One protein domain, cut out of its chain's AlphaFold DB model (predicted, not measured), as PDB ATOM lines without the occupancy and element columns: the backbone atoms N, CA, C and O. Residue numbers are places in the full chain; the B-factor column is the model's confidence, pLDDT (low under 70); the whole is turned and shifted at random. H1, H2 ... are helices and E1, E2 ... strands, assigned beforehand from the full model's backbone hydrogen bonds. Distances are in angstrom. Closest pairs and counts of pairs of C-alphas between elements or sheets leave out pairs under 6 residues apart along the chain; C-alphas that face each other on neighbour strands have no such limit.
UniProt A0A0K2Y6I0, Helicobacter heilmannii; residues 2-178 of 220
ATOM      1  N   PHE A   2     353.819 235.754 359.375       89.50
ATOM      2  CA  PHE A   2     354.588 235.012 358.359       89.50
ATOM      3  C   PHE A   2     355.492 235.923 357.514       89.50
ATOM      4  O   PHE A   2     356.583 235.504 357.154       89.50
ATOM      5  N   ALA A   3     355.083 237.175 357.272       88.00
ATOM      6  CA  ALA A   3     355.817 238.109 356.414       88.00
ATOM      7  C   ALA A   3     357.315 238.253 356.772       88.00
ATOM      8  O   ALA A   3     358.123 238.018 355.885       88.00
ATOM      9  N   PRO A   4     357.730 238.444 358.044       91.06
ATOM     10  CA  PRO A   4     359.161 238.565 358.356       91.06
ATOM     11  C   PRO A   4     359.988 237.308 358.042       91.06
ATOM     12  O   PRO A   4     361.169 237.401 357.727       91.06
ATOM     13  N   LEU A   5     359.381 236.118 358.136       92.44
ATOM     14  CA  LEU A   5     360.040 234.863 357.762       92.44
ATOM     15  C   LEU A   5     360.188 234.754 356.240       92.44
ATOM     16  O   LEU A   5     361.205 234.259 355.761       92.44
ATOM     17  N   LEU A   6     359.178 235.209 355.494       88.81
ATOM     18  CA  LEU A   6     359.221 235.265 354.037       88.81
ATOM     19  C   LEU A   6     360.286 236.259 353.555       88.81
ATOM     20  O   LEU A   6     361.063 235.910 352.671       88.81
ATOM     21  N   ASP A   7     360.373 237.436 354.176       87.62
ATOM     22  CA  ASP A   7     361.380 238.454 353.857       87.62
ATOM     23  C   ASP A   7     362.800 237.916 354.078       87.62
ATOM     24  O   ASP A   7     363.628 237.962 353.170       87.62
ATOM     25  N   ALA A   8     363.056 237.311 355.244       91.50
ATOM     26  CA  ALA A   8     364.349 236.700 355.554       91.50
ATOM     27  C   ALA A   8     364.699 235.552 354.591       91.50
ATOM     28  O   ALA A   8     365.852 235.397 354.186       91.50
ATOM     29  N   PHE A   9     363.707 234.743 354.203       90.19
ATOM     30  CA  PHE A   9     363.909 233.707 353.197       90.19
ATOM     31  C   PHE A   9     364.304 234.319 351.848       90.19
ATOM     32  O   PHE A   9     365.283 233.881 351.252       90.19
ATOM     33  N   ILE A  10     363.600 235.349 351.380       86.25
ATOM     34  CA  ILE A  10     363.886 235.994 350.092       86.25
ATOM     35  C   ILE A  10     365.268 236.635 350.094       86.25
ATOM     36  O   ILE A  10     366.022 236.425 349.145       86.25
ATOM     37  N   GLU A  11     365.644 237.307 351.179       87.81
ATOM     38  CA  GLU A  11     366.994 237.845 351.349       87.81
ATOM     39  C   GLU A  11     368.056 236.738 351.222       87.81
ATOM     40  O   GLU A  11     369.056 236.893 350.520       87.81
ATOM     41  N   SER A  12     367.803 235.562 351.807       88.88
ATOM     42  CA  SER A  12     368.713 234.413 351.706       88.88
ATOM     43  C   SER A  12     368.788 233.771 350.312       88.88
ATOM     44  O   SER A  12     369.697 232.983 350.048       88.88
ATOM     45  N   THR A  13     367.867 234.108 349.401       85.38
ATOM     46  CA  THR A  13     367.885 233.613 348.013       85.38
ATOM     47  C   THR A  13     368.715 234.466 347.057       85.38
ATOM     48  O   THR A  13     368.865 234.094 345.892       85.38
ATOM     49  N   HIS A  14     369.278 235.589 347.513       83.25
ATOM     50  CA  HIS A  14     370.111 236.426 346.658       83.25
ATOM     51  C   HIS A  14     371.383 235.691 346.227       83.25
ATOM     52  O   HIS A  14     372.282 235.416 347.020       83.25
ATOM     53  N   LEU A  15     371.464 235.416 344.927       83.31
ATOM     54  CA  LEU A  15     372.622 234.810 344.293       83.31
ATOM     55  C   LEU A  15     373.324 235.830 343.389       83.31
ATOM     56  O   LEU A  15     372.657 236.591 342.683       83.31
ATOM     57  N   PRO A  16     374.668 235.837 343.341       85.69
ATOM     58  CA  PRO A  16     375.390 236.668 342.390       85.69
ATOM     59  C   PRO A  16     375.061 236.236 340.955       85.69
ATOM     60  O   PRO A  16     374.893 235.044 340.679       85.69
ATOM     61  N   HIS A  17     374.985 237.201 340.038       84.81
ATOM     62  CA  HIS A  17     374.823 236.921 338.613       84.81
ATOM     63  C   HIS A  17     376.134 236.359 338.046       84.81
ATOM     64  O   HIS A  17     377.172 237.024 338.147       84.81
ATOM     65  N   PRO A  18     376.130 235.153 337.450       86.38
ATOM     66  CA  PRO A  18     377.336 234.611 336.843       86.38
ATOM     67  C   PRO A  18     377.670 235.371 335.554       86.38
ATOM     68  O   PRO A  18     376.822 235.537 334.684       86.38
ATOM     69  N   ILE A  19     378.934 235.783 335.398       87.12
ATOM     70  CA  ILE A  19     379.439 236.400 334.153       87.12
ATOM     71  C   ILE A  19     379.327 235.412 332.980       87.12
ATOM     72  O   ILE A  19     379.006 235.791 331.858       87.12
ATOM     73  N   GLN A  20     379.582 234.130 333.252       92.88
ATOM     74  CA  GLN A  20     379.421 233.028 332.313       92.88
ATOM     75  C   GLN A  20     379.017 231.775 333.090       92.88
ATOM     76  O   GLN A  20     379.700 231.384 334.040       92.88
ATOM     77  N   LYS A  21     377.926 231.130 332.674       94.25
ATOM     78  CA  LYS A  21     377.502 229.850 333.248       94.25
ATOM     79  C   LYS A  21     378.413 228.734 332.740       94.25
ATOM     80  O   LYS A  21     378.657 228.620 331.540       94.25
ATOM     81  N   LYS A  22     378.941 227.921 333.656       95.50
ATOM     82  CA  LYS A  22     379.714 226.717 333.310       95.50
ATOM     83  C   LYS A  22     378.753 225.551 333.052       95.50
ATOM     84  O   LYS A  22     377.741 225.482 333.750       95.50
ATOM     85  N   PRO A  23     379.059 224.629 332.123       96.25
ATOM     86  CA  PRO A  23     378.231 223.446 331.920       96.25
ATOM     87  C   PRO A  23     378.236 222.561 333.169       96.25
ATOM     88  O   PRO A  23     379.292 222.315 333.760       96.25
ATOM     89  N   LEU A  24     377.057 222.073 333.552       96.75
ATOM     90  CA  LEU A  24     376.875 221.075 334.601       96.75
ATOM     91  C   LEU A  24     375.902 220.008 334.106       96.75
ATOM     92  O   LEU A  24     374.694 220.225 334.073       96.75
ATOM     93  N   ALA A  25     376.427 218.837 333.754       96.88
ATOM     94  CA  ALA A  25     375.599 217.662 333.521       96.88
ATOM     95  C   ALA A  25     375.337 216.979 334.869       96.88
ATOM     96  O   ALA A  25     376.268 216.462 335.489       96.88
ATOM     97  N   LEU A  26     374.093 216.997 335.342       96.81
ATOM     98  CA  LEU A  26     373.695 216.443 336.632       96.81
ATOM     99  C   LEU A  26     372.817 215.211 336.411       96.81
ATOM    100  O   LEU A  26     371.700 215.324 335.915       96.81
ATOM    101  N   GLY A  27     373.308 214.045 336.827       95.94
ATOM    102  CA  GLY A  27     372.480 212.848 336.919       95.94
ATOM    103  C   GLY A  27     371.590 212.953 338.150       95.94
ATOM    104  O   GLY A  27     372.062 213.378 339.207       95.94
ATOM    105  N   ILE A  28     370.314 212.585 338.034       94.69
ATOM    106  CA  ILE A  28     369.382 212.655 339.161       94.69
ATOM    107  C   ILE A  28     368.597 211.362 339.362       94.69
ATOM    108  O   ILE A  28     368.202 210.688 338.413       94.69
ATOM    109  N   LYS A  29     368.324 211.045 340.628       92.50
ATOM    110  CA  LYS A  29     367.267 210.112 341.035       92.50
ATOM    111  C   LYS A  29     366.375 210.811 342.047       92.50
ATOM    112  O   LYS A  29     366.710 210.897 343.230       92.50
ATOM    113  N   TRP A  30     365.274 211.357 341.545       91.25
ATOM    114  CA  TRP A  30     364.350 212.195 342.302       91.25
ATOM    115  C   TRP A  30     363.015 211.487 342.563       91.25
ATOM    116  O   TRP A  30     362.759 210.430 341.998       91.25
ATOM    117  N   TYR A  31     362.186 212.052 343.445       82.50
ATOM    118  CA  TYR A  31     360.988 211.396 343.982       82.50
ATOM    119  C   TYR A  31     360.032 210.834 342.922       82.50
ATOM    120  O   TYR A  31     359.666 209.665 343.013       82.50
ATOM    121  N   ALA A  32     359.601 211.658 341.964       81.88
ATOM    122  CA  ALA A  32     358.691 211.231 340.902       81.88
ATOM    123  C   ALA A  32     359.432 211.123 339.565       81.88
ATOM    124  O   ALA A  32     359.476 210.054 338.964       81.88
ATOM    125  N   ASP A  33     360.032 212.226 339.123       84.50
ATOM    126  CA  ASP A  33     360.677 212.355 337.815       84.50
ATOM    127  C   ASP A  33     361.560 213.620 337.735       84.50
ATOM    128  O   ASP A  33     361.705 214.377 338.702       84.50
ATOM    129  N   HIS A  34     362.154 213.860 336.562       86.94
ATOM    130  CA  HIS A  34     362.944 215.062 336.282       86.94
ATOM    131  C   HIS A  34     362.112 216.350 336.337       86.94
ATOM    132  O   HIS A  34     362.641 217.392 336.721       86.94
ATOM    133  N   GLU A  35     360.818 216.300 336.006       86.62
ATOM    134  CA  GLU A  35     359.956 217.480 336.094       86.62
ATOM    135  C   GLU A  35     359.773 217.896 337.546       86.62
ATOM    136  O   GLU A  35     360.009 219.053 337.872       86.62
ATOM    137  N   SER A  36     359.485 216.959 338.449       86.75
ATOM    138  CA  SER A  36     359.345 217.197 339.887       86.75
ATOM    139  C   SER A  36     360.625 217.733 340.543       86.75
ATOM    140  O   SER A  36     360.549 218.430 341.556       86.75
ATOM    141  N   PHE A  37     361.801 217.481 339.957       90.44
ATOM    142  CA  PHE A  37     363.051 218.103 340.399       90.44
ATOM    143  C   PHE A  37     363.069 219.611 340.128       90.44
ATOM    144  O   PHE A  37     363.543 220.366 340.975       90.44
ATOM    145  N   LYS A  38     362.481 220.082 339.020       88.62
ATOM    146  CA  LYS A  38     362.444 221.518 338.673       88.62
ATOM    147  C   LYS A  38     361.714 222.376 339.705       88.62
ATOM    148  O   LYS A  38     361.948 223.573 339.820       88.62
ATOM    149  N   TRP A  39     360.852 221.757 340.501       83.25
ATOM    150  CA  TRP A  39     360.114 222.428 341.565       83.25
ATOM    151  C   TRP A  39     360.964 222.706 342.798       83.25
ATOM    152  O   TRP A  39     360.634 223.608 343.576       83.25
ATOM    153  N   CYS A  40     362.031 221.933 343.000       86.25
ATOM    154  CA  CYS A  40     362.858 222.048 344.186       86.25
ATOM    155  C   CYS A  40     363.865 223.199 344.085       86.25
ATOM    156  O   CYS A  40     364.232 223.633 342.995       86.25
ATOM    157  N   LEU A  41     364.343 223.661 345.240       88.75
ATOM    158  CA  LEU A  41     365.294 224.767 345.341       88.75
ATOM    159  C   LEU A  41     366.608 224.480 344.603       88.75
ATOM    160  O   LEU A  41     367.258 225.401 344.118       88.75
ATOM    161  N   PHE A  42     367.011 223.205 344.502       92.69
ATOM    162  CA  PHE A  42     368.256 222.836 343.830       92.69
ATOM    163  C   PHE A  42     368.215 223.195 342.352       92.69
ATOM    164  O   PHE A  42     369.220 223.658 341.825       92.69
ATOM    165  N   TYR A  43     367.067 223.025 341.692       91.94
ATOM    166  CA  TYR A  43     366.944 223.406 340.295       91.94
ATOM    167  C   TYR A  43     367.131 224.911 340.116       91.94
ATOM    168  O   TYR A  43     367.916 225.310 339.259       91.94
ATOM    169  N   ASP A  44     366.501 225.743 340.951       88.88
ATOM    170  CA  ASP A  44     366.634 227.202 340.841       88.88
ATOM    171  C   ASP A  44     368.090 227.640 341.086       88.88
ATOM    172  O   ASP A  44     368.668 228.366 340.280       88.88
ATOM    173  N   ILE A  45     368.730 227.141 342.152       91.75
ATOM    174  CA  ILE A  45     370.119 227.499 342.493       91.75
ATOM    175  C   ILE A  45     371.093 227.040 341.400       91.75
ATOM    176  O   ILE A  45     371.955 227.808 340.961       91.75
ATOM    177  N   LEU A  46     370.977 225.785 340.957       93.81
ATOM    178  CA  LEU A  46     371.911 225.207 339.995       93.81
ATOM    179  C   LEU A  46     371.698 225.771 338.591       93.81
ATOM    180  O   LEU A  46     372.676 226.090 337.929       93.81
ATOM    181  N   SER A  47     370.454 225.945 338.141       92.31
ATOM    182  CA  SER A  47     370.174 226.545 336.829       92.31
ATOM    183  C   SER A  47     370.515 228.036 336.783       92.31
ATOM    184  O   SER A  47     370.878 228.554 335.724       92.31
ATOM    185  N   HIS A  48     370.470 228.739 337.921       90.50
ATOM    186  CA  HIS A  48     370.967 230.111 338.014       90.50
ATOM    187  C   HIS A  48     372.487 230.173 337.825       90.50
ATOM    188  O   HIS A  48     372.964 231.008 337.062       90.50
ATOM    189  N   GLN A  49     373.250 229.268 338.448       92.19
ATOM    190  CA  GLN A  49     374.723 229.304 338.445       92.19
ATOM    191  C   GLN A  49     375.388 228.546 337.276       92.19
ATOM    192  O   GLN A  49     376.518 228.866 336.892       92.19
ATOM    193  N   TYR A  50     374.707 227.562 336.687       94.56
ATOM    194  CA  TYR A  50     375.261 226.641 335.692       94.56
ATOM    195  C   TYR A  50     374.371 226.513 334.455       94.56
ATOM    196  O   TYR A  50     373.161 226.732 334.504       94.56
ATOM    197  N   ASP A  51     374.981 226.119 333.338       94.94
ATOM    198  CA  ASP A  51     374.265 225.618 332.168       94.94
ATOM    199  C   ASP A  51     373.911 224.150 332.442       94.94
ATOM    200  O   ASP A  51     374.717 223.233 332.247       94.94
ATOM    201  N   LEU A  52     372.759 223.970 333.090       94.88
ATOM    202  CA  LEU A  52     372.345 222.722 333.719       94.88
ATOM    203  C   LEU A  52     371.718 221.769 332.694       94.88
ATOM    204  O   LEU A  52     370.671 222.059 332.121       94.88
ATOM    205  N   THR A  53     372.310 220.586 332.537       95.12
ATOM    206  CA  THR A  53     371.767 219.482 331.731       95.12
ATOM    207  C   THR A  53     371.376 218.323 332.644       95.12
ATOM    208  O   THR A  53     372.226 217.793 333.354       95.12
ATOM    209  N   LEU A  54     370.105 217.911 332.620       93.31
ATOM    210  CA  LEU A  54     369.600 216.767 333.404       93.31
ATOM    211  C   LEU A  54     369.548 215.460 332.593       93.31
ATOM    212  O   LEU A  54     369.497 214.372 333.156       93.31
ATOM    213  N   GLU A  55     369.565 215.565 331.264       86.81
ATOM    214  CA  GLU A  55     369.455 214.443 330.330       86.81
ATOM    215  C   GLU A  55     370.815 214.193 329.674       86.81
ATOM    216  O   GLU A  55     371.088 214.628 328.558       86.81
ATOM    217  N   SER A  56     371.715 213.541 330.411       86.88
ATOM    218  CA  SER A  56     373.037 213.155 329.912       86.88
ATOM    219  C   SER A  56     373.448 211.808 330.488       86.88
ATOM    220  O   SER A  56     373.366 211.595 331.696       86.88
ATOM    221  N   GLU A  57     373.957 210.917 329.636       86.75
ATOM    222  CA  GLU A  57     374.614 209.680 330.080       86.75
ATOM    223  C   GLU A  57     375.987 209.962 330.720       86.75
ATOM    224  O   GLU A  57     376.454 209.199 331.563       86.75
ATOM    225  N   ASN A  58     376.604 211.098 330.376       92.62
ATOM    226  CA  ASN A  58     377.907 211.542 330.872       92.62
ATOM    227  C   ASN A  58     377.738 212.700 331.868       92.62
ATOM    228  O   ASN A  58     378.101 213.846 331.588       92.62
ATOM    229  N   TYR A  59     377.142 212.420 333.026       95.31
ATOM    230  CA  TYR A  59     376.965 213.409 334.089       95.31
ATOM    231  C   TYR A  59     378.241 213.610 334.922       95.31
ATOM    232  O   TYR A  59     378.992 212.678 335.191       95.31
ATOM    233  N   THR A  60     378.483 214.845 335.362       96.19
ATOM    234  CA  THR A  60     379.620 215.246 336.210       96.19
ATOM    235  C   THR A  60     379.486 214.720 337.640       96.19
ATOM    236  O   THR A  60     380.476 214.367 338.283       96.19
ATOM    237  N   CYS A  61     378.260 214.683 338.148       96.88
ATOM    238  CA  CYS A  61     377.917 214.164 339.462       96.88
ATOM    239  C   CYS A  61     376.476 213.654 339.463       96.88
ATOM    240  O   CYS A  61     375.715 213.906 338.524       96.88
ATOM    241  N   PHE A  62     376.125 212.924 340.515       96.88
ATOM    242  CA  PHE A  62     374.824 212.295 340.662       96.88
ATOM    243  C   PHE A  62     374.165 212.727 341.967       96.88
ATOM    244  O   PHE A  62     374.728 212.498 343.035       96.88
ATOM    245  N   LEU A  63     372.982 213.331 341.889       96.38
ATOM    246  CA  LEU A  63     372.186 213.730 343.047       96.38
ATOM    247  C   LEU A  63     370.998 212.785 343.221       96.38
ATOM    248  O   LEU A  63     370.144 212.667 342.342       96.38
ATOM    249  N   SER A  64     370.907 212.137 344.378       94.88
ATOM    250  CA  SER A  64     369.767 211.291 344.719       94.88
ATOM    251  C   SER A  64     369.057 211.758 345.979       94.88
ATOM    252  O   SER A  64     369.619 212.447 346.831       94.88
ATOM    253  N   VAL A  65     367.815 211.318 346.131       93.00
ATOM    254  CA  VAL A  65     367.178 211.222 347.450       93.00
ATOM    255  C   VAL A  65     367.552 209.894 348.118       93.00
ATOM    256  O   VAL A  65     368.281 209.081 347.538       93.00
ATOM    257  N   HIS A  66     367.086 209.685 349.349       83.94
ATOM    258  CA  HIS A  66     367.284 208.436 350.083       83.94
ATOM    259  C   HIS A  66     366.806 207.207 349.277       83.94
ATOM    260  O   HIS A  66     365.711 207.220 348.708       83.94
ATOM    261  N   HIS A  67     367.625 206.153 349.226       80.81
ATOM    262  CA  HIS A  67     367.316 204.905 348.526       80.81
ATOM    263  C   HIS A  67     366.323 204.072 349.341       80.81
ATOM    264  O   HIS A  67     366.553 203.816 350.514       80.81
ATOM    265  N   ARG A  68     365.224 203.614 348.731       83.31
ATOM    266  CA  ARG A  68     364.165 202.888 349.464       83.31
ATOM    267  C   ARG A  68     364.213 201.372 349.279       83.31
ATOM    268  O   ARG A  68     363.361 200.665 349.813       83.31
ATOM    269  N   SER A  69     365.189 200.869 348.523       90.06
ATOM    270  CA  SER A  69     365.375 199.440 348.281       90.06
ATOM    271  C   SER A  69     366.850 199.060 348.113       90.06
ATOM    272  O   SER A  69     367.719 199.913 347.907       90.06
ATOM    273  N   LEU A  70     367.135 197.756 348.186       92.44
ATOM    274  CA  LEU A  70     368.477 197.221 347.945       92.44
ATOM    275  C   LEU A  70     368.908 197.398 346.486       92.44
ATOM    276  O   LEU A  70     370.086 197.627 346.220       92.44
ATOM    277  N   GLU A  71     367.969 197.329 345.541       93.69
ATOM    278  CA  GLU A  71     368.233 197.591 344.125       93.69
ATOM    279  C   GLU A  71     368.658 199.044 343.910       93.69
ATOM    280  O   GLU A  71     369.615 199.307 343.178       93.69
ATOM    281  N   ASP A  72     367.995 199.983 344.592       91.50
ATOM    282  CA  ASP A  72     368.349 201.398 344.548       91.50
ATOM    283  C   ASP A  72     369.750 201.642 345.109       91.50
ATOM    284  O   ASP A  72     370.545 202.345 344.485       91.50
ATOM    285  N   LEU A  73     370.077 201.027 346.247       93.62
ATOM    286  CA  LEU A  73     371.416 201.102 346.825       93.62
ATOM    287  C   LEU A  73     372.472 200.510 345.879       93.62
ATOM    288  O   LEU A  73     373.495 201.143 345.616       93.62
ATOM    289  N   ALA A  74     372.215 199.327 345.318       95.00
ATOM    290  CA  ALA A  74     373.119 198.674 344.373       95.00
ATOM    291  C   ALA A  74     373.328 199.505 343.097       95.00
ATOM    292  O   ALA A  74     374.416 199.482 342.521       95.00
ATOM    293  N   PHE A  75     372.306 200.240 342.656       94.31
ATOM    294  CA  PHE A  75     372.421 201.204 341.567       94.31
ATOM    295  C   PHE A  75     373.323 202.384 341.957       94.31
ATOM    296  O   PHE A  75     374.278 202.666 341.237       94.31
ATOM    297  N   ILE A  76     373.081 203.022 343.109       95.06
ATOM    298  CA  ILE A  76     373.881 204.165 343.584       95.06
ATOM    299  C   ILE A  76     375.358 203.788 343.763       95.06
ATOM    300  O   ILE A  76     376.243 204.564 343.405       95.06
ATOM    301  N   LEU A  77     375.650 202.582 344.256       95.50
ATOM    302  CA  LEU A  77     377.023 202.090 344.422       95.50
ATOM    303  C   LEU A  77     377.778 201.895 343.097       95.50
ATOM    304  O   LEU A  77     379.006 201.894 343.101       95.50
ATOM    305  N   LYS A  78     377.068 201.732 341.975       95.69
ATOM    306  CA  LYS A  78     377.670 201.593 340.638       95.69
ATOM    307  C   LYS A  78     377.939 202.933 339.957       95.69
ATOM    308  O   LYS A  78     378.563 202.945 338.898       95.69
ATOM    309  N   ILE A  79     377.461 204.039 340.525       96.00
ATOM    310  CA  ILE A  79     377.673 205.371 339.968       96.00
ATOM    311  C   ILE A  79     379.165 205.720 340.068       96.00
ATOM    312  O   ILE A  79     379.698 205.757 341.177       96.00
ATOM    313  N   PRO A  80     379.854 205.980 338.939       95.00
ATOM    314  CA  PRO A  80     381.305 206.165 338.936       95.00
ATOM    315  C   PRO A  80     381.740 207.599 339.274       95.00
ATOM    316  O   PRO A  80     382.929 207.856 339.448       95.00
ATOM    317  N   THR A  81     380.804 208.548 339.317       96.56
ATOM    318  CA  THR A  81     381.073 209.961 339.607       96.56
ATOM    319  C   THR A  81     380.704 210.317 341.044       96.56
ATOM    320  O   THR A  81     380.256 209.467 341.807       96.56
ATOM    321  N   LYS A  82     380.909 211.580 341.439       97.31
ATOM    322  CA  LYS A  82     380.589 212.046 342.795       97.31
ATOM    323  C   LYS A  82     379.099 211.853 343.084       97.31
ATOM    324  O   LYS A  82     378.258 212.375 342.350       97.31
ATOM    325  N   ARG A  83     378.795 211.158 344.176       97.62
ATOM    326  CA  ARG A  83     377.450 210.830 344.655       97.62
ATOM    327  C   ARG A  83     377.052 211.807 345.754       97.62
ATOM    328  O   ARG A  83     377.700 211.878 346.799       97.62
ATOM    329  N   LEU A  84     375.986 212.553 345.510       97.88
ATOM    330  CA  LEU A  84     375.375 213.489 346.439       97.88
ATOM    331  C   LEU A  84     374.025 212.924 346.877       97.88
ATOM    332  O   LEU A  84     373.271 212.418 346.044       97.88
ATOM    333  N   VAL A  85     373.692 213.060 348.159       97.25
ATOM    334  CA  VAL A  85     372.361 212.706 348.668       97.25
ATOM    335  C   VAL A  85     371.690 213.873 349.369       97.25
ATOM    336  O   VAL A  85     372.326 214.591 350.139       97.25
ATOM    337  N   TYR A  86     370.391 214.027 349.132       96.44
ATOM    338  CA  TYR A  86     369.511 214.857 349.943       96.44
ATOM    339  C   TYR A  86     368.556 213.982 350.759       96.44
ATOM    340  O   TYR A  86     367.729 213.252 350.204       96.44
ATOM    341  N   MET A  87     368.671 214.045 352.084       94.31
ATOM    342  CA  MET A  87     367.828 213.283 353.001       94.31
ATOM    343  C   MET A  87     366.548 214.050 353.321       94.31
ATOM    344  O   MET A  87     366.584 215.111 353.937       94.31
ATOM    345  N   GLY A  88     365.407 213.482 352.921       91.75
ATOM    346  CA  GLY A  88     364.082 213.951 353.340       91.75
ATOM    347  C   GLY A  88     363.490 213.167 354.516       91.75
ATOM    348  O   GLY A  88     362.604 213.668 355.200       91.75
ATOM    349  N   GLU A  89     363.982 211.953 354.763       91.75
ATOM    350  CA  GLU A  89     363.555 211.114 355.885       91.75
ATOM    351  C   GLU A  89     364.449 211.355 357.111       91.75
ATOM    352  O   GLU A  89     365.540 211.921 357.002       91.75
ATOM    353  N   ASN A  90     363.996 210.915 358.287       93.62
ATOM    354  CA  ASN A  90     364.771 211.005 359.525       93.62
ATOM    355  C   ASN A  90     365.841 209.902 359.594       93.62
ATOM    356  O   ASN A  90     365.762 208.991 360.421       93.62
ATOM    357  N   GLU A  91     366.817 209.981 358.694       92.12
ATOM    358  CA  GLU A  91     367.904 209.019 358.564       92.12
ATOM    359  C   GLU A  91     369.262 209.711 358.443       92.12
ATOM    360  O   GLU A  91     369.398 210.782 357.848       92.12
ATOM    361  N   ARG A  92     370.281 209.064 359.015       94.44
ATOM    362  CA  ARG A  92     371.670 209.520 358.950       94.44
ATOM    363  C   ARG A  92     372.281 209.129 357.609       94.44
ATOM    364  O   ARG A  92     372.025 208.048 357.085       94.44
ATOM    365  N   ILE A  93     373.123 210.001 357.069       95.88
ATOM    366  CA  ILE A  93     373.796 209.763 355.790       95.88
ATOM    367  C   ILE A  93     374.916 208.737 355.966       95.88
ATOM    368  O   ILE A  93     375.808 208.921 356.793       95.88
ATOM    369  N   ASP A  94     374.906 207.690 355.138       95.31
ATOM    370  CA  ASP A  94     376.032 206.766 355.022       95.31
ATOM    371  C   ASP A  94     377.075 207.307 354.031       95.31
ATOM    372  O   ASP A  94     376.940 207.218 352.807       95.31
ATOM    373  N   PHE A  95     378.152 207.856 354.581       96.94
ATOM    374  CA  PHE A  95     379.267 208.419 353.822       96.94
ATOM    375  C   PHE A  95     380.219 207.376 353.211       96.94
ATOM    376  O   PHE A  95     381.186 207.764 352.550       96.94
ATOM    377  N   ASN A  96     379.969 206.075 353.401       95.69
ATOM    378  CA  ASN A  96     380.597 205.022 352.593       95.69
ATOM    379  C   ASN A  96     379.896 204.883 351.227       95.69
ATOM    380  O   ASN A  96     380.519 204.500 350.234       95.69
ATOM    381  N   VAL A  97     378.603 205.224 351.169       95.81
ATOM    382  CA  VAL A  97     377.779 205.202 349.951       95.81
ATOM    383  C   VAL A  97     377.822 206.542 349.221       95.81
ATOM    384  O   VAL A  97     377.831 206.557 347.994       95.81
ATOM    385  N   TYR A  98     377.850 207.660 349.946       97.56
ATOM    386  CA  TYR A  98     377.792 208.996 349.354       97.56
ATOM    387  C   TYR A  98     379.061 209.797 349.619       97.56
ATOM    388  O   TYR A  98     379.617 209.793 350.718       97.56
ATOM    389  N   ASP A  99     379.502 210.541 348.612       98.06
ATOM    390  CA  ASP A  99     380.679 211.399 348.722       98.06
ATOM    391  C   ASP A  99     380.317 212.700 349.455       98.06
ATOM    392  O   ASP A  99     381.088 213.153 350.305       98.06
ATOM    393  N   PHE A 100     379.110 213.223 349.207       98.31
ATOM    394  CA  PHE A 100     378.553 214.418 349.847       98.31
ATOM    395  C   PHE A 100     377.102 214.206 350.289       98.31
ATOM    396  O   PHE A 100     376.359 213.426 349.688       98.31
ATOM    397  N   GLY A 101     376.677 214.939 351.315       97.56
ATOM    398  CA  GLY A 101     375.365 214.776 351.920       97.56
ATOM    399  C   GLY A 101     374.711 216.080 352.359       97.56
ATOM    400  O   GLY A 101     375.375 216.997 352.835       97.56
ATOM    401  N   MET A 102     373.390 216.132 352.234       97.81
ATOM    402  CA  MET A 102     372.538 217.203 352.735       97.81
ATOM    403  C   MET A 102     371.415 216.620 353.589       97.81
ATOM    404  O   MET A 102     370.734 215.695 353.147       97.81
ATOM    405  N   GLY A 103     371.210 217.135 354.802       96.62
ATOM    406  CA  GLY A 103     370.172 216.615 355.700       96.62
ATOM    407  C   GLY A 103     369.870 217.500 356.910       96.62
ATOM    408  O   GLY A 103     370.115 218.705 356.895       96.62
ATOM    409  N   PHE A 104     369.326 216.886 357.963       96.75
ATOM    410  CA  PHE A 104     368.837 217.575 359.168       96.75
ATOM    411  C   PHE A 104     369.850 217.655 360.306       96.75
ATOM    412  O   PHE A 104     369.705 218.491 361.205       96.75
ATOM    413  N   ASP A 105     370.817 216.744 360.280       96.69
ATOM    414  CA  ASP A 105     371.768 216.519 361.351       96.69
ATOM    415  C   ASP A 105     372.525 217.787 361.717       96.69
ATOM    416  O   ASP A 105     373.015 218.526 360.866       96.69
ATOM    417  N   ASP A 106     372.641 218.008 363.021       96.62
ATOM    418  CA  ASP A 106     373.609 218.948 363.561       96.62
ATOM    419  C   ASP A 106     374.987 218.276 363.520       96.62
ATOM    420  O   ASP A 106     375.415 217.602 364.459       96.62
ATOM    421  N   LEU A 107     375.587 218.309 362.332       95.69
ATOM    422  CA  LEU A 107     376.835 217.645 361.988       95.69
ATOM    423  C   LEU A 107     377.716 218.632 361.230       95.69
ATOM    424  O   LEU A 107     377.296 219.210 360.231       95.69
ATOM    425  N   GLU A 108     378.967 218.751 361.652       96.56
ATOM    426  CA  GLU A 108     380.015 219.396 360.869       96.56
ATOM    427  C   GLU A 108     380.913 218.310 360.276       96.56
ATOM    428  O   GLU A 108     381.530 217.536 361.009       96.56
ATOM    429  N   PHE A 109     380.984 218.227 358.945       97.62
ATOM    430  CA  PHE A 109     381.844 217.251 358.267       97.62
ATOM    431  C   PHE A 109     382.604 217.865 357.087       97.62
ATOM    432  O   PHE A 109     382.633 217.325 355.978       97.62
ATOM    433  N   GLY A 110     383.224 219.021 357.336       96.75
ATOM    434  CA  GLY A 110     383.951 219.782 356.323       96.75
ATOM    435  C   GLY A 110     383.094 220.022 355.081       96.75
ATOM    436  O   GLY A 110     381.902 220.289 355.175       96.75
ATOM    437  N   GLU A 111     383.689 219.856 353.903       97.25
ATOM    438  CA  GLU A 111     382.986 220.045 352.630       97.25
ATOM    439  C   GLU A 111     381.990 218.923 352.305       97.25
ATOM    440  O   GLU A 111     381.199 219.067 351.377       97.25
ATOM    441  N   ARG A 112     382.019 217.795 353.034       98.06
ATOM    442  CA  ARG A 112     381.199 216.613 352.722       98.06
ATOM    443  C   ARG A 112     379.751 216.745 353.167       98.06
ATOM    444  O   ARG A 112     378.921 215.968 352.699       98.06
ATOM    445  N   TYR A 113     379.435 217.676 354.062       98.44
ATOM    446  CA  TYR A 113     378.092 217.797 354.611       98.44
ATOM    447  C   TYR A 113     377.596 219.235 354.644       98.44
ATOM    448  O   TYR A 113     378.284 220.133 355.121       98.44
ATOM    449  N   LEU A 114     376.360 219.424 354.188       97.81
ATOM    450  CA  LEU A 114     375.623 220.672 354.307       97.81
ATOM    451  C   LEU A 114     374.324 220.412 355.072       97.81
ATOM    452  O   LEU A 114     373.454 219.665 354.623       97.81
ATOM    453  N   ARG A 115     374.151 221.074 356.216       97.69
ATOM    454  CA  ARG A 115     372.877 221.039 356.935       97.69
ATOM    455  C   ARG A 115     371.833 221.838 356.155       97.69
ATOM    456  O   ARG A 115     371.894 223.064 356.098       97.69
ATOM    457  N   LEU A 116     370.860 221.139 355.584       95.94
ATOM    458  CA  LEU A 116     369.786 221.720 354.785       95.94
ATOM    459  C   LEU A 116     368.460 221.029 355.131       95.94
ATOM    460  O   LEU A 116     368.070 220.065 354.480       95.94
ATOM    461  N   PRO A 117     367.759 221.478 356.181       96.44
ATOM    462  CA  PRO A 117     366.510 220.849 356.591       96.44
ATOM    463  C   PRO A 117     365.365 221.103 355.596       96.44
ATOM    464  O   PRO A 117     365.268 222.180 355.002       96.44
ATOM    465  N   LEU A 118     364.413 220.163 355.506       94.50
ATOM    466  CA  LEU A 118     363.258 220.250 354.591       94.50
ATOM    467  C   LEU A 118     362.409 221.524 354.724       94.50
ATOM    468  O   LEU A 118     361.730 221.891 353.765       94.50
ATOM    469  N   TYR A 119     362.424 222.219 355.869       95.19
ATOM    470  CA  TYR A 119     361.664 223.467 356.000       95.19
ATOM    471  C   TYR A 119     362.136 224.532 355.004       95.19
ATOM    472  O   TYR A 119     361.333 225.362 354.593       95.19
ATOM    473  N   TYR A 120     363.405 224.508 354.582       93.56
ATOM    474  CA  TYR A 120     363.928 225.475 353.617       93.56
ATOM    475  C   TYR A 120     363.341 225.233 352.218       93.56
ATOM    476  O   TYR A 120     362.907 226.164 351.544       93.56
ATOM    477  N   GLN A 121     363.198 223.960 351.834       89.12
ATOM    478  CA  GLN A 121     362.453 223.560 350.639       89.12
ATOM    479  C   GLN A 121     360.967 223.942 350.740       89.12
ATOM    480  O   GLN A 121     360.390 224.402 349.757       89.12
ATOM    481  N   ALA A 122     360.349 223.795 351.915       90.69
ATOM    482  CA  ALA A 122     358.959 224.201 352.126       90.69
ATOM    483  C   ALA A 122     358.770 225.725 352.001       90.69
ATOM    484  O   ALA A 122     357.810 226.165 351.373       90.69
ATOM    485  N   LEU A 123     359.698 226.527 352.540       91.69
ATOM    486  CA  LEU A 123     359.703 227.984 352.374       91.69
ATOM    487  C   LEU A 123     359.848 228.382 350.906       91.69
ATOM    488  O   LEU A 123     359.093 229.230 350.441       91.69
ATOM    489  N   CYS A 124     360.736 227.715 350.163       88.75
ATOM    490  CA  CYS A 124     360.872 227.907 348.722       88.75
ATOM    491  C   CYS A 124     359.547 227.646 347.993       88.75
ATOM    492  O   CYS A 124     359.061 228.512 347.269       88.75
ATOM    493  N   SER A 125     358.906 226.501 348.237       86.38
ATOM    494  CA  SER A 125     357.616 226.174 347.618       86.38
ATOM    495  C   SER A 125     356.511 227.172 347.984       86.38
ATOM    496  O   SER A 125     355.767 227.601 347.102       86.38
ATOM    497  N   LEU A 126     356.427 227.591 349.252       87.94
ATOM    498  CA  LEU A 126     355.466 228.603 349.702       87.94
ATOM    499  C   LEU A 126     355.723 229.962 349.043       87.94
ATOM    500  O   LEU A 126     354.781 230.591 348.567       87.94
ATOM    501  N   ALA A 127     356.981 230.400 348.971       87.12
ATOM    502  CA  ALA A 127     357.354 231.648 348.318       87.12
ATOM    503  C   ALA A 127     356.988 231.620 346.828       87.12
ATOM    504  O   ALA A 127     356.348 232.552 346.349       87.12
ATOM    505  N   LYS A 128     357.306 230.537 346.103       84.69
ATOM    506  CA  LYS A 128     356.903 230.364 344.695       84.69
ATOM    507  C   LYS A 128     355.389 230.463 344.523       84.69
ATOM    508  O   LYS A 128     354.909 231.186 343.655       84.69
ATOM    509  N   GLN A 129     354.637 229.772 345.378       84.94
ATOM    510  CA  GLN A 129     353.179 229.764 345.325       84.94
ATOM    511  C   GLN A 129     352.585 231.148 345.591       84.94
ATOM    512  O   GLN A 129     351.706 231.577 344.855       84.94
ATOM    513  N   ILE A 130     353.075 231.860 346.606       86.69
ATOM    514  CA  ILE A 130     352.641 233.220 346.945       86.69
ATOM    515  C   ILE A 130     352.927 234.184 345.791       86.69
ATOM    516  O   ILE A 130     352.046 234.944 345.397       86.69
ATOM    517  N   ASN A 131     354.127 234.111 345.212       82.00
ATOM    518  CA  ASN A 131     354.543 234.976 344.108       82.00
ATOM    519  C   ASN A 131     353.832 234.676 342.784       82.00
ATOM    520  O   ASN A 131     353.785 235.536 341.909       82.00
ATOM    521  N   ALA A 132     353.238 233.491 342.633       83.06
ATOM    522  CA  ALA A 132     352.402 233.193 341.478       83.06
ATOM    523  C   ALA A 132     351.102 234.028 341.461       83.06
ATOM    524  O   ALA A 132     350.513 234.200 340.393       83.06
ATOM    525  N   TYR A 133     350.660 234.572 342.606       85.69
ATOM    526  CA  TYR A 133     349.495 235.457 342.698       85.69
ATOM    527  C   TYR A 133     349.901 236.931 342.606       85.69
ATOM    528  O   TYR A 133     350.487 237.488 343.534       85.69
ATOM    529  N   SER A 134     349.466 237.614 341.545       83.25
ATOM    530  CA  SER A 134     349.678 239.064 341.382       83.25
ATOM    531  C   SER A 134     349.017 239.909 342.480       83.25
ATOM    532  O   SER A 134     349.445 241.029 342.740       83.25
ATOM    533  N   ASN A 135     347.984 239.376 343.139       87.44
ATOM    534  CA  ASN A 135     347.222 240.041 344.194       87.44
ATOM    535  C   ASN A 135     347.472 239.458 345.597       87.44
ATOM    536  O   ASN A 135     346.613 239.617 346.468       87.44
ATOM    537  N   SER A 136     348.597 238.773 345.819       89.25
ATOM    538  CA  SER A 136     348.962 238.237 347.136       89.25
ATOM    539  C   SER A 136     348.947 239.323 348.235       89.25
ATOM    540  O   SER A 136     349.398 240.444 347.990       89.25
ATOM    541  N   PRO A 137     348.470 239.014 349.458       90.69
ATOM    542  CA  PRO A 137     348.541 239.923 350.605       90.69
ATOM    543  C   PRO A 137     349.927 239.930 351.271       90.69
ATOM    544  O   PRO A 137     350.230 240.816 352.066       90.69
ATOM    545  N   PHE A 138     350.769 238.940 350.971       87.12
ATOM    546  CA  PHE A 138     352.150 238.891 351.428       87.12
ATOM    547  C   PHE A 138     352.986 239.648 350.403       87.12
ATOM    548  O   PHE A 138     353.316 239.112 349.344       87.12
ATOM    549  N   GLN A 139     353.246 240.927 350.677       66.81
ATOM    550  CA  GLN A 139     354.167 241.718 349.873       66.81
ATOM    551  C   GLN A 139     355.555 241.106 349.983       66.81
ATOM    552  O   GLN A 139     356.215 241.239 351.003       66.81
ATOM    553  N   SER A 140     356.010 240.483 348.910       58.84
ATOM    554  CA  SER A 140     357.431 240.328 348.676       58.84
ATOM    555  C   SER A 140     357.639 240.247 347.176       58.84
ATOM    556  O   SER A 140     357.312 239.241 346.555       58.84
ATOM    557  N   VAL A 141     358.116 241.331 346.573       55.22
ATOM    558  CA  VAL A 141     358.509 241.311 345.168       55.22
ATOM    559  C   VAL A 141     359.802 240.510 345.123       55.22
ATOM    560  O   VAL A 141     360.864 241.051 345.427       55.22
ATOM    561  N   LEU A 142     359.733 239.222 344.767       55.97
ATOM    562  CA  LEU A 142     360.888 238.605 344.116       55.97
ATOM    563  C   LEU A 142     361.250 239.567 342.985       55.97
ATOM    564  O   LEU A 142     360.423 239.817 342.105       55.97
ATOM    565  N   THR A 143     362.412 240.213 343.066       51.16
ATOM    566  CA  THR A 143     362.827 241.163 342.032       51.16
ATOM    567  C   THR A 143     362.813 240.450 340.678       51.16
ATOM    568  O   THR A 143     362.919 239.222 340.622       51.16
ATOM    569  N   ALA A 144     362.641 241.194 339.580       49.06
ATOM    570  CA  ALA A 144     362.559 240.614 338.234       49.06
ATOM    571  C   ALA A 144     363.685 239.584 337.975       49.06
ATOM    572  O   ALA A 144     363.422 238.508 337.436       49.06
ATOM    573  N   ASP A 145     364.883 239.865 338.492       49.81
ATOM    574  CA  ASP A 145     366.059 238.990 338.483       49.81
ATOM    575  C   ASP A 145     365.795 237.610 339.114       49.81
ATOM    576  O   ASP A 145     366.093 236.586 338.502       49.81
ATOM    577  N   ILE A 146     365.162 237.559 340.293       54.41
ATOM    578  CA  ILE A 146     364.849 236.315 341.015       54.41
ATOM    579  C   ILE A 146     363.680 235.574 340.344       54.41
ATOM    580  O   ILE A 146     363.689 234.347 340.239       54.41
ATOM    581  N   SER A 147     362.685 236.310 339.837       55.50
ATOM    582  CA  SER A 147     361.511 235.721 339.174       55.50
ATOM    583  C   SER A 147     361.839 235.008 337.854       55.50
ATOM    584  O   SER A 147     361.154 234.056 337.491       55.50
ATOM    585  N   SER A 148     362.901 235.429 337.157       52.31
ATOM    586  CA  SER A 148     363.260 234.917 335.826       52.31
ATOM    587  C   SER A 148     363.843 233.495 335.817       52.31
ATOM    588  O   SER A 148     363.831 232.831 334.779       52.31
ATOM    589  N   HIS A 149     364.333 233.013 336.962       59.41
ATOM    590  CA  HIS A 149     364.963 231.693 337.104       59.41
ATOM    591  C   HIS A 149     364.169 230.729 337.989       59.41
ATOM    592  O   HIS A 149     364.514 229.553 338.082       59.41
ATOM    593  N   ILE A 150     363.092 231.208 338.611       66.62
ATOM    594  CA  ILE A 150     362.205 230.381 339.417       66.62
ATOM    595  C   ILE A 150     361.242 229.637 338.503       66.62
ATOM    596  O   ILE A 150     360.424 230.232 337.801       66.62
ATOM    597  N   TYR A 151     361.295 228.310 338.562       67.69
ATOM    598  CA  TYR A 151     360.303 227.489 337.885       67.69
ATOM    599  C   TYR A 151     358.933 227.655 338.563       67.69
ATOM    600  O   TYR A 151     358.737 227.223 339.706       67.69
ATOM    601  N   LEU A 152     357.995 228.286 337.845       70.12
ATOM    602  CA  LEU A 152     356.587 228.371 338.210       70.12
ATOM    603  C   LEU A 152     355.770 227.396 337.343       70.12
ATOM    604  O   LEU A 152     355.725 227.523 336.125       70.12
ATOM    605  N   PRO A 153     355.095 226.431 337.958       57.09
ATOM    606  CA  PRO A 153     354.428 225.335 337.265       57.09
ATOM    607  C   PRO A 153     353.023 225.686 336.773       57.09
ATOM    608  O   PRO A 153     352.553 225.180 335.758       57.09
ATOM    609  N   HIS A 154     352.332 226.540 337.527       68.88
ATOM    610  CA  HIS A 154     350.938 226.894 337.337       68.88
ATOM    611  C   HIS A 154     350.744 228.337 337.774       68.88
ATOM    612  O   HIS A 154     351.093 228.707 338.897       68.88
ATOM    613  N   HIS A 155     350.148 229.132 336.893       74.69
ATOM    614  CA  HIS A 155     349.638 230.439 337.262       74.69
ATOM    615  C   HIS A 155     348.208 230.280 337.785       74.69
ATOM    616  O   HIS A 155     347.372 229.685 337.089       74.69
ATOM    617  N   PRO A 156     347.918 230.767 339.003       81.81
ATOM    618  CA  PRO A 156     346.574 230.725 339.547       81.81
ATOM    619  C   PRO A 156     345.629 231.519 338.644       81.81
ATOM    620  O   PRO A 156     345.957 232.612 338.190       81.81
ATOM    621  N   GLN A 157     344.466 230.935 338.362       84.75
ATOM    622  CA  GLN A 157     343.426 231.582 337.556       84.75
ATOM    623  C   GLN A 157     342.577 232.523 338.411       84.75
ATOM    624  O   GLN A 157     342.192 233.601 337.967       84.75
ATOM    625  N   ASP A 158     342.329 232.121 339.658       91.00
ATOM    626  CA  ASP A 158     341.546 232.891 340.609       91.00
ATOM    627  C   ASP A 158     342.437 233.787 341.486       91.00
ATOM    628  O   ASP A 158     343.564 233.411 341.823       91.00
ATOM    629  N   PRO A 159     341.924 234.946 341.933       91.00
ATOM    630  CA  PRO A 159     342.605 235.796 342.905       91.00
ATOM    631  C   PRO A 159     342.965 235.058 344.208       91.00
ATOM    632  O   PRO A 159     342.239 234.167 344.664       91.00
ATOM    633  N   PHE A 160     344.040 235.492 344.880       91.44
ATOM    634  CA  PHE A 160     344.478 234.915 346.162       91.44
ATOM    635  C   PHE A 160     343.359 234.899 347.215       91.44
ATOM    636  O   PHE A 160     343.127 233.873 347.843       91.44
ATOM    637  N   CYS A 161     342.621 236.003 347.368       93.38
ATOM    638  CA  CYS A 161     341.497 236.109 348.301       93.38
ATOM    639  C   CYS A 161     340.338 235.149 347.986       93.38
ATOM    640  O   CYS A 161     339.623 234.750 348.897       93.38
ATOM    641  N   THR A 162     340.171 234.727 346.731       94.25
ATOM    642  CA  THR A 162     339.181 233.706 346.362       94.25
ATOM    643  C   THR A 162     339.661 232.313 346.761       94.25
ATOM    644  O   THR A 162     338.888 231.521 347.294       94.25
ATOM    645  N   THR A 163     340.947 232.018 346.544       92.44
ATOM    646  CA  THR A 163     341.524 230.694 346.845       92.44
ATOM    647  C   THR A 163     341.758 230.496 348.349       92.44
ATOM    648  O   THR A 163     341.512 229.420 348.892       92.44
ATOM    649  N   TYR A 164     342.217 231.543 349.039       93.31
ATOM    650  CA  TYR A 164     342.613 231.532 350.448       93.31
ATOM    651  C   TYR A 164     341.956 232.673 351.245       93.31
ATOM    652  O   TYR A 164     342.660 233.461 351.885       93.31
ATOM    653  N   PRO A 165     340.614 232.764 351.279       94.44
ATOM    654  CA  PRO A 165     339.900 233.911 351.848       94.44
ATOM    655  C   PRO A 165     340.250 234.189 353.311       94.44
ATOM    656  O   PRO A 165     340.436 235.336 353.705       94.44
ATOM    657  N   GLN A 166     340.401 233.142 354.127       93.75
ATOM    658  CA  GLN A 166     340.739 233.302 355.545       93.75
ATOM    659  C   GLN A 166     342.176 233.795 355.751       93.75
ATOM    660  O   GLN A 166     342.428 234.593 356.648       93.75
ATOM    661  N   ILE A 167     343.120 233.327 354.927       93.44
ATOM    662  CA  ILE A 167     344.523 233.753 355.004       93.44
ATOM    663  C   ILE A 167     344.641 235.201 354.523       93.44
ATOM    664  O   ILE A 167     345.333 235.992 355.160       93.44
ATOM    665  N   ASP A 168     343.935 235.553 353.446       93.75
ATOM    666  CA  ASP A 168     343.901 236.919 352.928       93.75
ATOM    667  C   ASP A 168     343.306 237.898 353.940       93.75
ATOM    668  O   ASP A 168     343.955 238.887 354.263       93.75
ATOM    669  N   GLY A 169     342.154 237.578 354.536       94.12
ATOM    670  CA  GLY A 169     341.545 238.421 355.565       94.12
ATOM    671  C   GLY A 169     342.449 238.623 356.788       94.12
ATOM    672  O   GLY A 169     342.527 239.725 357.324       94.12
ATOM    673  N   LEU A 170     343.191 237.595 357.214       93.50
ATOM    674  CA  LEU A 170     344.151 237.728 358.320       93.50
ATOM    675  C   LEU A 170     345.356 238.602 357.948       93.50
ATOM    676  O   LEU A 170     345.830 239.376 358.776       93.50
ATOM    677  N   ALA A 171     345.879 238.457 356.729       91.62
ATOM    678  CA  ALA A 171     347.090 239.148 356.294       91.62
ATOM    679  C   ALA A 171     346.826 240.595 355.840       91.62
ATOM    680  O   ALA A 171     347.580 241.495 356.204       91.62
ATOM    681  N   ARG A 172     345.764 240.815 355.059       91.19
ATOM    682  CA  ARG A 172     345.409 242.099 354.437       91.19
ATOM    683  C   ARG A 172     344.500 242.937 355.326       91.19
ATOM    684  O   ARG A 172     344.766 244.113 355.540       91.19
ATOM    685  N   GLU A 173     343.422 242.336 355.819       91.31
ATOM    686  CA  GLU A 173     342.356 243.043 356.545       91.31
ATOM    687  C   GLU A 173     342.549 243.009 358.065       91.31
ATOM    688  O   GLU A 173     341.789 243.642 358.792       91.31
ATOM    689  N   GLN A 174     343.559 242.273 358.548       91.25
ATOM    690  CA  GLN A 174     343.820 242.049 359.973       91.25
ATOM    691  C   GLN A 174     342.570 241.572 360.720       91.25
ATOM    692  O   GLN A 174     342.268 242.023 361.828       91.25
ATOM    693  N   SER A 175     341.821 240.661 360.091       94.25
ATOM    694  CA  SER A 175     340.638 240.068 360.701       94.25
ATOM    695  C   SER A 175     340.976 239.430 362.052       94.25
ATOM    696  O   SER A 175     342.102 238.999 362.300       94.25
ATOM    697  N   ASP A 176     339.992 239.398 362.952       95.62
ATOM    698  CA  ASP A 176     340.193 238.933 364.323       95.62
ATOM    699  C   ASP A 176     340.656 237.461 364.344       95.62
ATOM    700  O   ASP A 176     339.856 236.561 364.050       95.62
ATOM    701  N   PRO A 177     341.917 237.177 364.731       93.94
ATOM    702  CA  PRO A 177     342.449 235.824 364.720       93.94
ATOM    703  C   PRO A 177     341.817 234.942 365.798       93.94
ATOM    704  O   PRO A 177     342.069 233.741 365.791       93.94
ATOM    705  N   LEU A 178     341.014 235.491 366.715       95.81
ATOM    706  CA  LEU A 178     340.284 234.728 367.726       95.81
ATOM    707  C   LEU A 178     338.942 234.196 367.200       95.81
ATOM    708  O   LEU A 178     338.383 233.266 367.780       95.81
TER     709      LEU A 178
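This is residues 2 to 178 of the 220 residues of a protein of Helicobacter heilmannii (UniProt A0A0K2Y6I0). A curled sheet of six parallel strands, like part of a barrel, makes one end of this domain, with H3 packed over E1, while H4 only grazes the sheet with residues 72 to 77. From its E6 end H5 leads away to a looser helical end, where H1 crosses H5, and H7 and H8 make a corner farthest out. The printed part has 177 residues, in the order H1 E1 H2 H3 E2 E3 H4 E4 E5 E6 H5 H6 H7 H8, and the class is mixed, helices and strands. The sheet's order is E2 E1 E3 E4 E5 E6. The whole is only just compact, close to loose, with a radius of gyration of the C-alphas of 18.7 A and spans of 56 by 39 by 30 A.

Find C-alpha 22 at (379.714, 226.717, 333.310); from there E1 runs 22.1 A to residue 29. The other strands are E2, residues 50 to 53, E3, 61 to 65, E4, 82 to 86, E5, 100 to 103, and E6, 113 to 115. H5, residues 118 to 131, begins at C-alpha 118 (363.258, 220.250, 354.591) and is 20.1 A long. Look also for H1, residues 3 to 12, 14.2 A; H2, 34 to 38; H3, 41 to 49, 12.5 A; H4, 70 to 77; H6, 144 to 147; H7, 160 to 163; and H8, 165 to 171, ending at C-alpha 171 (347.090, 239.148, 356.294).

Start at E1, whose pairing is staggered: residues 22 to 25 pair with E2, where N 24 and O 51 are 2.9 A apart, and residues 26 to 29 with E3, where N 63 and O 27 are 2.8 A apart. Next come N 84 and O 62 of E4 and E3, 2.8 A, N 102 and O 85 of E5 and E4, 2.8 A, and N 114 and O 101 of E6 and E5, 2.9 A, each within hydrogen-bond range. Two strand-helix-strand units, parallel neighbour strands with helices between, have right-handed crossovers: E1, H2 H3, E2 and E3, H4, E4. H3 is on the sheet, over E1, at a height over the sheet of 9.7 A. H4 only grazes the sheet with residues 72 to 77. H2 is close to H3 but not clearly touching, the closest C-alphas being those of Phe 37 and Tyr 43, 6.6 A apart. H5 touches H1 with residues 123 to 127 alone, about perpendicular at 74 degrees; their closest C-alphas, of Leu 6 and Ala 127, are 7.0 A apart. H7 and H8 touch only at the corner, the C-alphas of Cys 161 and Asp 168 being closest at 5.3 A, and H6 touches no helix. In H1, H3, H4, H5 and H8 every O i to N i+4 pair is within hydrogen-bond range; H2 has 0 of 1, with 2 of 2 O i to N i+3 pairs, and H6 and H7 are too short for an O i to N i+4 pair.

The two C-alphas farthest apart, of Pro 80 and Asp 176, are 58.4 A apart. The printed part has no cut, and the long links are E4 to E5, H5 to H6 and H6 to H7. The mean pLDDT of the printed part is 88.8; look for values under 70 at residues 139 to 151 and 153 to 154.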